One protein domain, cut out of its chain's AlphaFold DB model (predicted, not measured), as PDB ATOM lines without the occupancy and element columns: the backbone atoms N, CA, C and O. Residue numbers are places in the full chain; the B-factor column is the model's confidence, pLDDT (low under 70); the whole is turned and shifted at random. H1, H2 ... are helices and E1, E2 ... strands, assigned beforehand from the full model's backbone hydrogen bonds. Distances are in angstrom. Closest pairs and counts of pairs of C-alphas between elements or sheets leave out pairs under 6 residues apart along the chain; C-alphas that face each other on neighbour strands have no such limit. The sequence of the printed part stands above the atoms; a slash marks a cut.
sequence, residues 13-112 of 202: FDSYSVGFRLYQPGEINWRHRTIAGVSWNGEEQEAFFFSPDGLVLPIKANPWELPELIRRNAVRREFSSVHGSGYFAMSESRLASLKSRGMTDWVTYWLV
ATOM      1  N   PHE A  13      -7.011 -13.865 -19.783       94.38
ATOM      2  CA  PHE A  13      -8.349 -13.388 -20.102       94.38
ATOM      3  C   PHE A  13      -9.086 -14.388 -20.981       94.38
ATOM      4  O   PHE A  13      -8.631 -14.732 -22.075       94.38
ATOM      5  N   ASP A  14     -10.243 -14.822 -20.496       92.75
ATOM      6  CA  ASP A  14     -11.191 -15.642 -21.235       92.75
ATOM      7  C   ASP A  14     -12.079 -14.741 -22.099       92.75
ATOM      8  O   ASP A  14     -13.079 -14.188 -21.639       92.75
ATOM      9  N   SER A  15     -11.707 -14.582 -23.371       87.12
ATOM     10  CA  SER A  15     -12.450 -13.727 -24.301       87.12
ATOM     11  C   SER A  15     -13.828 -14.262 -24.675       87.12
ATOM     12  O   SER A  15     -14.617 -13.520 -25.253       87.12
ATOM     13  N   TYR A  16     -14.114 -15.528 -24.373       89.44
ATOM     14  CA  TYR A  16     -15.367 -16.188 -24.726       89.44
ATOM     15  C   TYR A  16     -16.306 -16.344 -23.528       89.44
ATOM     16  O   TYR A  16     -17.420 -16.825 -23.704       89.44
ATOM     17  N   SER A  17     -15.889 -15.903 -22.334       89.38
ATOM     18  CA  SER A  17     -16.674 -16.019 -21.095       89.38
ATOM     19  C   SER A  17     -17.136 -17.457 -20.808       89.38
ATOM     20  O   SER A  17     -18.222 -17.680 -20.281       89.38
ATOM     21  N   VAL A  18     -16.297 -18.439 -21.152       92.00
ATOM     22  CA  VAL A  18     -16.512 -19.872 -20.880       92.00
ATOM     23  C   VAL A  18     -16.440 -20.158 -19.375       92.00
ATOM     24  O   VAL A  18     -17.069 -21.090 -18.871       92.00
ATOM     25  N   GLY A  19     -15.661 -19.354 -18.649       93.50
ATOM     26  CA  GLY A  19     -15.346 -19.551 -17.241       93.50
ATOM     27  C   GLY A  19     -14.116 -20.432 -17.038       93.50
ATOM     28  O   GLY A  19     -14.101 -21.239 -16.105       93.50
ATOM     29  N   PHE A  20     -13.100 -20.305 -17.902       95.94
ATOM     30  CA  PHE A  20     -11.838 -21.024 -17.712       95.94
ATOM     31  C   PHE A  20     -11.171 -20.639 -16.389       95.94
ATOM     32  O   PHE A  20     -10.984 -19.458 -16.089       95.94
ATOM     33  N   ARG A  21     -10.781 -21.638 -15.594       96.38
ATOM     34  CA  ARG A  21     -10.154 -21.426 -14.281       96.38
ATOM     35  C   ARG A  21      -9.202 -22.555 -13.919       96.38
ATOM     36  O   ARG A  21      -9.316 -23.651 -14.453       96.38
ATOM     37  N   LEU A  22      -8.277 -22.302 -12.996       97.50
ATOM     38  CA  LEU A  22      -7.486 -23.377 -12.389       97.50
ATOM     39  C   LEU A  22      -8.391 -24.333 -11.603       97.50
ATOM     40  O   LEU A  22      -9.471 -23.941 -11.156       97.50
ATOM     41  N   TYR A  23      -7.913 -25.560 -11.401       97.12
ATOM     42  CA  TYR A  23      -8.546 -26.506 -10.488       97.12
ATOM     43  C   TYR A  23      -8.644 -25.901  -9.079       97.12
ATOM     44  O   TYR A  23      -7.690 -25.291  -8.593       97.12
ATOM     45  N   GLN A  24      -9.795 -26.055  -8.431       95.62
ATOM     46  CA  GLN A  24     -10.054 -25.557  -7.079       95.62
ATOM     47  C   GLN A  24     -10.277 -26.742  -6.130       95.62
ATOM     48  O   GLN A  24     -11.353 -27.339  -6.158       95.62
ATOM     49  N   PRO A  25      -9.282 -27.128  -5.310       91.31
ATOM     50  CA  PRO A  25      -9.450 -28.213  -4.346       91.31
ATOM     51  C   PRO A  25     -10.620 -27.945  -3.392       91.31
ATOM     52  O   PRO A  25     -10.737 -26.844  -2.860       91.31
ATOM     53  N   GLY A  26     -11.472 -28.950  -3.181       88.56
ATOM     54  CA  GLY A  26     -12.676 -28.836  -2.347       88.56
ATOM     55  C   GLY A  26     -13.903 -28.249  -3.056       88.56
ATOM     56  O   GLY A  26     -14.981 -28.245  -2.479       88.56
ATOM     57  N   GLU A  27     -13.766 -27.805  -4.306       93.19
ATOM     58  CA  GLU A  27     -14.869 -27.277  -5.112       93.19
ATOM     59  C   GLU A  27     -15.279 -28.252  -6.225       93.19
ATOM     60  O   GLU A  27     -14.546 -29.170  -6.610       93.19
ATOM     61  N   ILE A  28     -16.446 -28.005  -6.824       94.56
ATOM     62  CA  ILE A  28     -16.898 -28.741  -8.010       94.56
ATOM     63  C   ILE A  28     -16.097 -28.269  -9.232       94.56
ATOM     64  O   ILE A  28     -16.264 -27.149  -9.730       94.56
ATOM     65  N   ASN A  29     -15.240 -29.146  -9.752       96.69
ATOM     66  CA  ASN A  29     -14.428 -28.886 -10.938       96.69
ATOM     67  C   ASN A  29     -14.992 -29.599 -12.165       96.69
ATOM     68  O   ASN A  29     -15.398 -30.756 -12.100       96.69
ATOM     69  N   TRP A  30     -14.972 -28.908 -13.300       96.94
ATOM     70  CA  TRP A  30     -15.469 -29.406 -14.580       96.94
ATOM     71  C   TRP A  30     -14.311 -29.485 -15.563       96.94
ATOM     72  O   TRP A  30     -13.549 -28.525 -15.705       96.94
ATOM     73  N   ARG A  31     -14.164 -30.631 -16.221       96.38
ATOM     74  CA  ARG A  31     -12.960 -31.006 -16.966       96.38
ATOM     75  C   ARG A  31     -12.599 -29.982 -18.037       96.38
ATOM     76  O   ARG A  31     -11.503 -29.433 -18.009       96.38
ATOM     77  N   HIS A  32     -13.527 -29.646 -18.931       95.88
ATOM     78  CA  HIS A  32     -13.183 -28.881 -20.135       95.88
ATOM     79  C   HIS A  32     -13.065 -27.369 -19.923       95.88
ATOM     80  O   HIS A  32     -12.544 -26.679 -20.794       95.88
ATOM     81  N   ARG A  33     -13.494 -26.851 -18.767       94.06
ATOM     82  CA  ARG A  33     -13.260 -25.453 -18.349       94.06
ATOM     83  C   ARG A  33     -12.113 -25.308 -17.343       94.06
ATOM     84  O   ARG A  33     -11.821 -24.203 -16.891       94.06
ATOM     85  N   THR A  34     -11.469 -26.411 -16.970       97.81
ATOM     86  CA  THR A  34     -10.307 -26.374 -16.085       97.81
ATOM     87  C   THR A  34      -9.043 -26.120 -16.901       97.81
ATOM     88  O   THR A  34      -8.828 -26.730 -17.942       97.81
ATOM     89  N   ILE A  35      -8.193 -25.219 -16.425       98.06
ATOM     90  CA  ILE A  35      -6.839 -25.007 -16.924       98.06
ATOM     91  C   ILE A  35      -5.935 -25.989 -16.184       98.06
ATOM     92  O   ILE A  35      -5.731 -25.850 -14.978       98.06
ATOM     93  N   ALA A  36      -5.397 -26.967 -16.908       97.69
ATOM     94  CA  ALA A  36      -4.490 -27.963 -16.351       97.69
ATOM     95  C   ALA A  36      -3.022 -27.553 -16.435       97.69
ATOM     96  O   ALA A  36      -2.192 -28.025 -15.659       97.69
ATOM     97  N   GLY A  37      -2.686 -26.673 -17.372       98.19
ATOM     98  CA  GLY A  37      -1.326 -26.203 -17.519       98.19
ATOM     99  C   GLY A  37      -1.155 -25.138 -18.583       98.19
ATOM    100  O   GLY A  37      -2.122 -24.670 -19.190       98.19
ATOM    101  N   VAL A  38       0.098 -24.736 -18.768       98.50
ATOM    102  CA  VAL A  38       0.504 -23.737 -19.751       98.50
ATOM    103  C   VAL A  38       1.883 -24.049 -20.318       98.50
ATOM    104  O   VAL A  38       2.827 -24.295 -19.572       98.50
ATOM    105  N   SER A  39       2.002 -24.014 -21.640       98.25
ATOM    106  CA  SER A  39       3.285 -23.949 -22.344       98.25
ATOM    107  C   SER A  39       3.640 -22.487 -22.550       98.25
ATOM    108  O   SER A  39       2.825 -21.753 -23.100       98.25
ATOM    109  N   TRP A  40       4.814 -22.049 -22.108       97.94
ATOM    110  CA  TRP A  40       5.196 -20.637 -22.077       97.94
ATOM    111  C   TRP A  40       6.536 -20.413 -22.797       97.94
ATOM    112  O   TRP A  40       7.498 -21.119 -22.490       97.94
ATOM    113  N   ASN A  41       6.631 -19.358 -23.623       96.62
ATOM    114  CA  ASN A  41       7.883 -18.728 -24.073       96.62
ATOM    115  C   ASN A  41       8.122 -17.351 -23.410       96.62
ATOM    116  O   ASN A  41       7.355 -16.405 -23.598       96.62
ATOM    117  N   GLY A  42       9.183 -17.260 -22.591       92.38
ATOM    118  CA  GLY A  42       9.576 -16.086 -21.784       92.38
ATOM    119  C   GLY A  42       9.834 -14.846 -22.616       92.38
ATOM    120  O   GLY A  42       9.324 -13.763 -22.326       92.38
ATOM    121  N   GLU A  43      10.620 -15.064 -23.658       91.81
ATOM    122  CA  GLU A  43      11.183 -14.040 -24.522       91.81
ATOM    123  C   GLU A  43      10.125 -13.509 -25.491       91.81
ATOM    124  O   GLU A  43       9.941 -12.299 -25.621       91.81
ATOM    125  N   GLU A  44       9.366 -14.412 -26.119       93.19
ATOM    126  CA  GLU A  44       8.325 -14.050 -27.091       93.19
ATOM    127  C   GLU A  44       6.990 -13.658 -26.436       93.19
ATOM    128  O   GLU A  44       6.075 -13.211 -27.126       93.19
ATOM    129  N   GLN A  45       6.871 -13.799 -25.109       93.44
ATOM    130  CA  GLN A  45       5.642 -13.541 -24.342       93.44
ATOM    131  C   GLN A  45       4.431 -14.346 -24.837       93.44
ATOM    132  O   GLN A  45       3.281 -13.927 -24.692       93.44
ATOM    133  N   GLU A  46       4.688 -15.515 -25.417       94.88
ATOM    134  CA  GLU A  46       3.660 -16.391 -25.954       94.88
ATOM    135  C   GLU A  46       3.338 -17.508 -24.967       94.88
ATOM    136  O   GLU A  46       4.224 -18.066 -24.318       94.88
ATOM    137  N   ALA A  47       2.057 -17.856 -24.863       97.12
ATOM    138  CA  ALA A  47       1.628 -18.957 -24.026       97.12
ATOM    139  C   ALA A  47       0.436 -19.713 -24.619       97.12
ATOM    140  O   ALA A  47      -0.484 -19.114 -25.174       97.12
ATOM    141  N   PHE A  48       0.443 -21.030 -24.428       97.75
ATOM    142  CA  PHE A  48      -0.631 -21.951 -24.785       97.75
ATOM    143  C   PHE A  48      -1.111 -22.659 -23.522       97.75
ATOM    144  O   PHE A  48      -0.451 -23.568 -23.017       97.75
ATOM    145  N   PHE A  49      -2.251 -22.225 -22.992       98.31
ATOM    146  CA  PHE A  49      -2.917 -22.928 -21.900       98.31
ATOM    147  C   PHE A  49      -3.644 -24.154 -22.427       98.31
ATOM    148  O   PHE A  49      -4.133 -24.133 -23.554       98.31
ATOM    149  N   PHE A  50      -3.756 -25.197 -21.612       98.25
ATOM    150  CA  PHE A  50      -4.423 -26.433 -22.010       98.25
ATOM    151  C   PHE A  50      -5.320 -27.007 -20.912       98.25
ATOM    152  O   PHE A  50      -5.095 -26.789 -19.717       98.25
ATOM    153  N   SER A  51      -6.358 -27.726 -21.342       97.44
ATOM    154  CA  SER A  51      -7.286 -28.470 -20.490       97.44
ATOM    155  C   SER A  51      -6.656 -29.766 -19.952       97.44
ATOM    156  O   SER A  51      -5.586 -30.160 -20.422       97.44
ATOM    157  N   PRO A  52      -7.306 -30.480 -19.014       96.88
ATOM    158  CA  PRO A  52      -6.839 -31.785 -18.533       96.88
ATOM    159  C   PRO A  52      -6.683 -32.824 -19.648       96.88
ATOM    160  O   PRO A  52      -5.853 -33.720 -19.538       96.88
ATOM    161  N   ASP A  53      -7.434 -32.672 -20.740       95.88
ATOM    162  CA  ASP A  53      -7.368 -33.556 -21.908       95.88
ATOM    163  C   ASP A  53      -6.328 -33.086 -22.944       95.88
ATOM    164  O   ASP A  53      -6.263 -33.607 -24.056       95.88
ATOM    165  N   GLY A  54      -5.521 -32.074 -22.608       96.69
ATOM    166  CA  GLY A  54      -4.473 -31.545 -23.477       96.69
ATOM    167  C   GLY A  54      -4.999 -30.730 -24.660       96.69
ATOM    168  O   GLY A  54      -4.293 -30.582 -25.658       96.69
ATOM    169  N   LEU A  55      -6.224 -30.197 -24.586       98.06
ATOM    170  CA  LEU A  55      -6.767 -29.298 -25.609       98.06
ATOM    171  C   LEU A  55      -6.386 -27.854 -25.298       98.06
ATOM    172  O   LEU A  55      -6.570 -27.403 -24.167       98.06
ATOM    173  N   VAL A  56      -5.877 -27.124 -26.289       97.94
ATOM    174  CA  VAL A  56      -5.492 -25.721 -26.112       97.94
ATOM    175  C   VAL A  56      -6.723 -24.854 -25.886       97.94
ATOM    176  O   VAL A  56      -7.710 -24.933 -26.617       97.94
ATOM    177  N   LEU A  57      -6.637 -24.011 -24.863       97.56
ATOM    178  CA  LEU A  57      -7.702 -23.117 -24.444       97.56
ATOM    179  C   LEU A  57      -7.561 -21.761 -25.149       97.56
ATOM    180  O   LEU A  57      -6.467 -21.191 -25.152       97.56
ATOM    181  N   PRO A  58      -8.651 -21.197 -25.696       95.69
ATOM    182  CA  PRO A  58      -8.632 -19.917 -26.394       95.69
ATOM    183  C   PRO A  58      -8.642 -18.736 -25.408       95.69
ATOM    184  O   PRO A  58      -9.552 -17.906 -25.409       95.69
ATOM    185  N   ILE A  59      -7.625 -18.668 -24.548       94.62
ATOM    186  CA  ILE A  59      -7.448 -17.607 -23.554       94.62
ATOM    187  C   ILE A  59      -6.195 -16.788 -23.847       94.62
ATOM    188  O   ILE A  59      -5.181 -17.301 -24.314       94.62
ATOM    189  N   LYS A  60      -6.260 -15.488 -23.563       94.50
ATOM    190  CA  LYS A  60      -5.142 -14.566 -23.781       94.50
ATOM    191  C   LYS A  60      -4.289 -14.494 -22.528       94.50
ATOM    192  O   LYS A  60      -4.807 -14.147 -21.475       94.50
ATOM    193  N   ALA A  61      -2.997 -14.774 -22.630       95.00
ATOM    194  CA  ALA A  61      -2.070 -14.629 -21.513       95.00
ATOM    195  C   ALA A  61      -1.778 -13.158 -21.187       95.00
ATOM    196  O   ALA A  61      -1.684 -12.318 -22.083       95.00
ATOM    197  N   ASN A  62      -1.570 -12.862 -19.905       94.94
ATOM    198  CA  ASN A  62      -0.910 -11.640 -19.463       94.94
ATOM    199  C   ASN A  62       0.539 -11.975 -19.084       94.94
ATOM    200  O   ASN A  62       0.767 -12.547 -18.012       94.94
ATOM    201  N   PRO A  63       1.531 -11.600 -19.908       93.56
ATOM    202  CA  PRO A  63       2.923 -11.993 -19.690       93.56
ATOM    203  C   PRO A  63       3.538 -11.395 -18.416       93.56
ATOM    204  O   PRO A  63       4.579 -11.856 -17.961       93.56
ATOM    205  N   TRP A  64       2.902 -10.393 -17.804       92.25
ATOM    206  CA  TRP A  64       3.403  -9.752 -16.588       92.25
ATOM    207  C   TRP A  64       2.871 -10.388 -15.301       92.25
ATOM    208  O   TRP A  64       3.532 -10.314 -14.268       92.25
ATOM    209  N   GLU A  65       1.695 -11.015 -15.350       95.19
ATOM    210  CA  GLU A  65       1.058 -11.650 -14.185       95.19
ATOM    211  C   GLU A  65       1.127 -13.181 -14.228       95.19
ATOM    212  O   GLU A  65       1.112 -13.841 -13.189       95.19
ATOM    213  N   LEU A  66       1.263 -13.771 -15.415       95.75
ATOM    214  CA  LEU A  66       1.373 -15.215 -15.567       95.75
ATOM    215  C   LEU A  66       2.589 -15.834 -14.822       95.75
ATOM    216  O   LEU A  66       2.431 -16.954 -14.331       95.75
ATOM    217  N   PRO A  67       3.772 -15.184 -14.647       95.81
ATOM    218  CA  PRO A  67       4.885 -15.817 -13.928       95.81
ATOM    219  C   PRO A  67       4.543 -16.048 -12.454       95.81
ATOM    220  O   PRO A  67       4.961 -17.038 -11.855       95.81
ATOM    221  N   GLU A  68       3.752 -15.143 -11.871       96.62
ATOM    222  CA  GLU A  68       3.233 -15.274 -10.510       96.62
ATOM    223  C   GLU A  68       2.266 -16.453 -10.402       96.62
ATOM    224  O   GLU A  68       2.385 -17.252  -9.471       96.62
ATOM    225  N   LEU A  69       1.357 -16.607 -11.374       97.00
ATOM    226  CA  LEU A  69       0.448 -17.752 -11.441       97.00
ATOM    227  C   LEU A  69       1.230 -19.070 -11.482       97.00
ATOM    228  O   LEU A  69       0.952 -19.968 -10.689       97.00
ATOM    229  N   ILE A  70       2.224 -19.169 -12.369       97.50
ATOM    230  CA  ILE A  70       3.055 -20.368 -12.519       97.50
ATOM    231  C   ILE A  70       3.803 -20.669 -11.229       97.50
ATOM    232  O   ILE A  70       3.769 -21.799 -10.750       97.50
ATOM    233  N   ARG A  71       4.474 -19.679 -10.636       97.12
ATOM    234  CA  ARG A  71       5.256 -19.908  -9.418       97.12
ATOM    235  C   ARG A  71       4.396 -20.407  -8.259       97.12
ATOM    236  O   ARG A  71       4.883 -21.224  -7.487       97.12
ATOM    237  N   ARG A  72       3.156 -19.929  -8.133       97.00
ATOM    238  CA  ARG A  72       2.240 -20.352  -7.062       97.00
ATOM    239  C   ARG A  72       1.641 -21.739  -7.280       97.00
ATOM    240  O   ARG A  72       1.355 -22.411  -6.301       97.00
ATOM    241  N   ASN A  73       1.415 -22.137  -8.533       97.69
ATOM    242  CA  ASN A  73       0.552 -23.282  -8.843       97.69
ATOM    243  C   ASN A  73       1.256 -24.428  -9.578       97.69
ATOM    244  O   ASN A  73       0.674 -25.502  -9.691       97.69
ATOM    245  N   ALA A  74       2.463 -24.234 -10.117       97.31
ATOM    246  CA  ALA A  74       3.130 -25.272 -10.895       97.31
ATOM    247  C   ALA A  74       3.569 -26.448 -10.015       97.31
ATOM    248  O   ALA A  74       4.390 -26.280  -9.116       97.31
ATOM    249  N   VAL A  75       3.075 -27.641 -10.345       96.94
ATOM    250  CA  VAL A  75       3.406 -28.907  -9.671       96.94
ATOM    251  C   VAL A  75       4.415 -29.748 -10.458       96.94
ATOM    252  O   VAL A  75       5.118 -30.573  -9.885       96.94
ATOM    253  N   ARG A  76       4.531 -29.521 -11.772       96.69
ATOM    254  CA  ARG A  76       5.497 -30.190 -12.660       96.69
ATOM    255  C   ARG A  76       5.908 -29.254 -13.791       96.69
ATOM    256  O   ARG A  76       5.127 -28.399 -14.208       96.69
ATOM    257  N   ARG A  77       7.140 -29.417 -14.280       97.25
ATOM    258  CA  ARG A  77       7.720 -28.617 -15.368       97.25
ATOM    259  C   ARG A  77       8.459 -29.499 -16.357       97.25
ATOM    260  O   ARG A  77       9.105 -30.461 -15.948       97.25
ATOM    261  N   GLU A  78       8.392 -29.139 -17.627       97.44
ATOM    262  CA  GLU A  78       9.095 -29.799 -18.723       97.44
ATOM    263  C   GLU A  78       9.745 -28.738 -19.606       97.44
ATOM    264  O   GLU A  78       9.070 -27.836 -20.093       97.44
ATOM    265  N   PHE A  79      11.060 -28.827 -19.777       96.69
ATOM    266  CA  PHE A  79      11.822 -27.908 -20.621       96.69
ATOM    267  C   PHE A  79      11.790 -28.357 -22.079       96.69
ATOM    268  O   PHE A  79      11.661 -29.549 -22.364       96.69
ATOM    269  N   SER A  80      11.947 -27.401 -22.992       96.38
ATOM    270  CA  SER A  80      11.945 -27.636 -24.436       96.38
ATOM    271  C   SER A  80      10.680 -28.335 -24.935       96.38
ATOM    272  O   SER A  80      10.731 -29.171 -25.837       96.38
ATOM    273  N   SER A  81       9.528 -28.003 -24.346       96.00
ATOM    274  CA  SER A  81       8.258 -28.641 -24.677       96.00
ATOM    275  C   SER A  81       7.116 -27.643 -24.829       96.00
ATOM    276  O   SER A  81       7.008 -26.653 -24.104       96.00
ATOM    277  N   VAL A  82       6.241 -27.949 -25.788       96.62
ATOM    278  CA  VAL A  82       4.930 -27.324 -25.966       96.62
ATOM    279  C   VAL A  82       3.902 -28.441 -25.938       96.62
ATOM    280  O   VAL A  82       3.953 -29.360 -26.756       96.62
ATOM    281  N   HIS A  83       2.993 -28.358 -24.981       96.00
ATOM    282  CA  HIS A  83       1.849 -29.238 -24.834       96.00
ATOM    283  C   HIS A  83       0.580 -28.563 -25.356       96.00
ATOM    284  O   HIS A  83       0.400 -27.352 -25.202       96.00
ATOM    285  N   GLY A  84      -0.305 -29.363 -25.947       93.69
ATOM    286  CA  GLY A  84      -1.575 -28.887 -26.473       93.69
ATOM    287  C   GLY A  84      -1.907 -29.439 -27.857       93.69
ATOM    288  O   GLY A  84      -1.039 -29.590 -28.713       93.69
ATOM    289  N   SER A  85      -3.188 -29.705 -28.071       96.38
ATOM    290  CA  SER A  85      -3.803 -30.133 -29.329       96.38
ATOM    291  C   SER A  85      -5.164 -29.444 -29.508       96.38
ATOM    292  O   SER A  85      -5.562 -28.622 -28.681       96.38
ATOM    293  N   GLY A  86      -5.881 -29.752 -30.588       94.88
ATOM    294  CA  GLY A  86      -7.206 -29.189 -30.859       94.88
ATOM    295  C   GLY A  86      -7.176 -27.924 -31.712       94.88
ATOM    296  O   GLY A  86      -6.144 -27.534 -32.257       94.88
ATOM    297  N   TYR A  87      -8.338 -27.288 -31.838       95.69
ATOM    298  CA  TYR A  87      -8.589 -26.229 -32.820       95.69
ATOM    299  C   TYR A  87      -7.739 -24.969 -32.606       95.69
ATOM    300  O   TYR A  87      -7.401 -24.272 -33.560       95.69
ATOM    301  N   PHE A  88      -7.359 -24.696 -31.356       95.94
ATOM    302  CA  PHE A  88      -6.583 -23.515 -30.971       95.94
ATOM    303  C   PHE A  88      -5.087 -23.791 -30.799       95.94
ATOM    304  O   PHE A  88      -4.344 -22.907 -30.372       95.94
ATOM    305  N   ALA A  89      -4.637 -25.014 -31.087       96.88
ATOM    306  CA  ALA A  89      -3.247 -25.383 -30.899       96.88
ATOM    307  C   ALA A  89      -2.312 -24.690 -31.891       96.88
ATOM    308  O   ALA A  89      -2.700 -24.241 -32.971       96.88
ATOM    309  N   MET A  90      -1.035 -24.639 -31.516       95.88
ATOM    310  CA  MET A  90       0.029 -24.251 -32.429       95.88
ATOM    311  C   MET A  90      -0.011 -25.134 -33.683       95.88
ATOM    312  O   MET A  90      -0.109 -26.356 -33.579       95.88
ATOM    313  N   SER A  91       0.104 -24.524 -34.866       95.31
ATOM    314  CA  SER A  91       0.115 -25.279 -36.120       95.31
ATOM    315  C   SER A  91       1.274 -26.279 -36.169       95.31
ATOM    316  O   SER A  91       2.381 -26.003 -35.697       95.31
ATOM    317  N   GLU A  92       1.043 -27.430 -36.802       93.94
ATOM    318  CA  GLU A  92       2.045 -28.499 -36.899       93.94
ATOM    319  C   GLU A  92       3.336 -28.036 -37.582       93.94
ATOM    320  O   GLU A  92       4.432 -28.373 -37.137       93.94
ATOM    321  N   SER A  93       3.223 -27.202 -38.622       95.50
ATOM    322  CA  SER A  93       4.375 -26.634 -39.327       95.50
ATOM    323  C   SER A  93       5.239 -25.760 -38.415       95.50
ATOM    324  O   SER A  93       6.470 -25.839 -38.457       95.50
ATOM    325  N   ARG A  94       4.611 -24.963 -37.544       95.25
ATOM    326  CA  ARG A  94       5.320 -24.135 -36.566       95.25
ATOM    327  C   ARG A  94       5.945 -24.991 -35.474       95.25
ATOM    328  O   ARG A  94       7.115 -24.795 -35.162       95.25
ATOM    329  N   LEU A  95       5.213 -25.970 -34.947       94.31
ATOM    330  CA  LEU A  95       5.734 -26.887 -33.937       94.31
ATOM    331  C   LEU A  95       6.949 -27.670 -34.462       94.31
ATOM    332  O   LEU A  95       7.953 -27.788 -33.762       94.31
ATOM    333  N   ALA A  96       6.898 -28.157 -35.706       94.50
ATOM    334  CA  ALA A  96       8.025 -28.823 -36.359       94.50
ATOM    335  C   ALA A  96       9.237 -27.890 -36.511       94.50
ATOM    336  O   ALA A  96      10.370 -28.298 -36.250       94.50
ATOM    337  N   SER A  97       9.002 -26.624 -36.872       95.06
ATOM    338  CA  SER A  97      10.056 -25.608 -36.959       95.06
ATOM    339  C   SER A  97      10.687 -25.288 -35.600       95.06
ATOM    340  O   SER A  97      11.901 -25.131 -35.509       95.06
ATOM    341  N   LEU A  98       9.898 -25.224 -34.526       93.69
ATOM    342  CA  LEU A  98      10.427 -25.018 -33.178       93.69
ATOM    343  C   LEU A  98      11.243 -26.227 -32.706       93.69
ATOM    344  O   LEU A  98      12.336 -26.049 -32.167       93.69
ATOM    345  N   LYS A  99      10.761 -27.451 -32.967       93.44
ATOM    346  CA  LYS A  99      11.479 -28.698 -32.652       93.44
ATOM    347  C   LYS A  99      12.845 -28.761 -33.329       93.44
ATOM    348  O   LYS A  99      13.819 -29.116 -32.673       93.44
ATOM    349  N   SER A 100      12.952 -28.361 -34.599       93.38
ATOM    350  CA  SER A 100      14.245 -28.346 -35.301       93.38
ATOM    351  C   SER A 100      15.232 -27.310 -34.751       93.38
ATOM    352  O   SER A 100      16.436 -27.458 -34.942       93.38
ATOM    353  N   ARG A 101      14.742 -26.294 -34.027       91.62
ATOM    354  CA  ARG A 101      15.547 -25.282 -33.323       91.62
ATOM    355  C   ARG A 101      15.812 -25.621 -31.849       91.62
ATOM    356  O   ARG A 101      16.433 -24.828 -31.154       91.62
ATOM    357  N   GLY A 102      15.337 -26.768 -31.356       91.12
ATOM    358  CA  GLY A 102      15.577 -27.243 -29.986       91.12
ATOM    359  C   GLY A 102      14.631 -26.698 -28.908       91.12
ATOM    360  O   GLY A 102      14.695 -27.156 -27.769       91.12
ATOM    361  N   MET A 103      13.728 -25.769 -29.248       92.62
ATOM    362  CA  MET A 103      12.681 -25.243 -28.350       92.62
ATOM    363  C   MET A 103      13.185 -24.703 -27.000       92.62
ATOM    364  O   MET A 103      12.430 -24.709 -26.036       92.62
ATOM    365  N   THR A 104      14.436 -24.253 -26.900       93.69
ATOM    366  CA  THR A 104      15.098 -23.948 -25.613       93.69
ATOM    367  C   THR A 104      14.361 -22.927 -24.752       93.69
ATOM    368  O   THR A 104      14.459 -22.976 -23.528       93.69
ATOM    369  N   ASP A 105      13.587 -22.048 -25.383       94.56
ATOM    370  CA  ASP A 105      12.895 -20.943 -24.718       94.56
ATOM    371  C   ASP A 105      11.474 -21.323 -24.265       94.56
ATOM    372  O   ASP A 105      10.769 -20.512 -23.664       94.56
ATOM    373  N   TRP A 106      11.049 -22.564 -24.537       97.56
ATOM    374  CA  TRP A 106       9.732 -23.094 -24.196       97.56
ATOM    375  C   TRP A 106       9.776 -24.001 -22.972       97.56
ATOM    376  O   TRP A 106      10.574 -24.937 -22.894       97.56
ATOM    377  N   VAL A 107       8.855 -23.772 -22.038       98.12
ATOM    378  CA  VAL A 107       8.659 -24.634 -20.869       98.12
ATOM    379  C   VAL A 107       7.171 -24.906 -20.677       98.12
ATOM    380  O   VAL A 107       6.365 -23.975 -20.635       98.12
ATOM    381  N   THR A 108       6.806 -26.177 -20.523       98.38
ATOM    382  CA  THR A 108       5.454 -26.596 -20.140       98.38
ATOM    383  C   THR A 108       5.352 -26.729 -18.627       98.38
ATOM    384  O   THR A 108       6.151 -27.420 -17.995       98.38
ATOM    385  N   TYR A 109       4.340 -26.097 -18.042       98.44
ATOM    386  CA  TYR A 109       4.026 -26.131 -16.619       98.44
ATOM    387  C   TYR A 109       2.667 -26.794 -16.410       98.44
ATOM    388  O   TYR A 109       1.660 -26.319 -16.930       98.44
ATOM    389  N   TRP A 110       2.629 -27.848 -15.602       97.94
ATOM    390  CA  TRP A 110       1.385 -28.435 -15.108       97.94
ATOM    391  C   TRP A 110       0.989 -27.715 -13.822       97.94
ATOM    392  O   TRP A 110       1.819 -27.561 -12.921       97.94
ATOM    393  N   LEU A 111      -0.249 -27.233 -13.759       97.31
ATOM    394  CA  LEU A 111      -0.748 -26.344 -12.716       97.31
ATOM    395  C   LEU A 111      -1.787 -27.061 -11.858       97.31
ATOM    396  O   LEU A 111      -2.753 -27.596 -12.395       97.31
ATOM    397  N   VAL A 112      -1.614 -26.951 -10.537       93.50
ATOM    398  CA  VAL A 112      -2.484 -27.495  -9.485       93.50
ATOM    399  C   VAL A 112      -2.633 -29.022  -9.561       93.50
ATOM    400  O   VAL A 112      -2.696 -29.623 -10.630       93.50
TER     401      VAL A 112
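This is residues 13 to 112 of the 202 residues of an uncharacterized protein of Pseudomonas sp. MPR-ANC1 (UniProt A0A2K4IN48). A twisted sheet of four strands, E2, E1, E5 and E4 side by side, has the short helix H1 over one face, while a long loop within residues 13 to 36 reaches out at one end of the length and H2 lies off the sheet at the other. The short strand E3 runs near the edge strand E2, and the long link of residues 80 to 91 loops back between E4 and H2. The printed part has 100 residues, with named elements in the order E1, E2, E3, H1, E4, H2, E5; the sheet, in the order E2, E1, E5, E4, is antiparallel throughout. The class is mixed, helices and strands, with under half of the residues, 42, in named elements. The whole is compact, with a radius of gyration of the C-alphas of 13.2 A, and its spans of 42 by 27 by 21 A make it only just elongated.

Residues 13 to 36 hold no named element. E1, residues 37 to 41, begins at C-alpha 37 (-1.326, -26.203, -17.519) and is 13.6 A long. E2 is residues 46 to 50, 13.5 A, and E3 residues 59 to 61. H1 is residues 66 to 73, 10.5 A, with C-alpha 66 at (1.373, -15.215, -15.567). E4 is residues 74 to 79, 13.3 A; H2 is residues 92 to 100, 12.3 A; E5 is residues 106 to 111, 15.9 A, ending at C-alpha 111 (-0.748, -26.344, -12.716).

The sheet is twisted, its C-alphas lying up to 4.3 A off the best plane. E1 and E2 form a hairpin, antiparallel at 165 degrees, with N 39 and O 48 2.8 A apart, within hydrogen-bond range. E1 and E5 are antiparallel at 158 degrees, with N 109 and O 38 at 2.8 A. E5 and the edge strand E4 are antiparallel at 160 degrees, with N 108 and O 78 at 2.8 A. H1 is on the sheet at a height of 9.2 A, over E1 and E5, slantwise to the strands at 38 degrees to E1 on the local plane. The closest C-alphas of H1 and E5 are those of Asn 73 and Leu 111, 5.1 A apart. E3 pairs with no named strand; its residues 59 to 60 pair antiparallel with residues 13 to 14. The closest C-alphas of E2 and E3 are those of Ala 47 and Ala 61, 6.2 A apart. H2 is not on the sheet and is apart from H1 and E3. In H1 and H2 every O i to N i+4 pair is within hydrogen-bond range.

The two C-alphas farthest apart, those of Gly 26 and Ser 100, are 42.6 A apart. The printed part has no cut, and the link from E4 to H2 is long, with 12 residues. The mean pLDDT of the printed part is 95.5, and no printed residue is under 70.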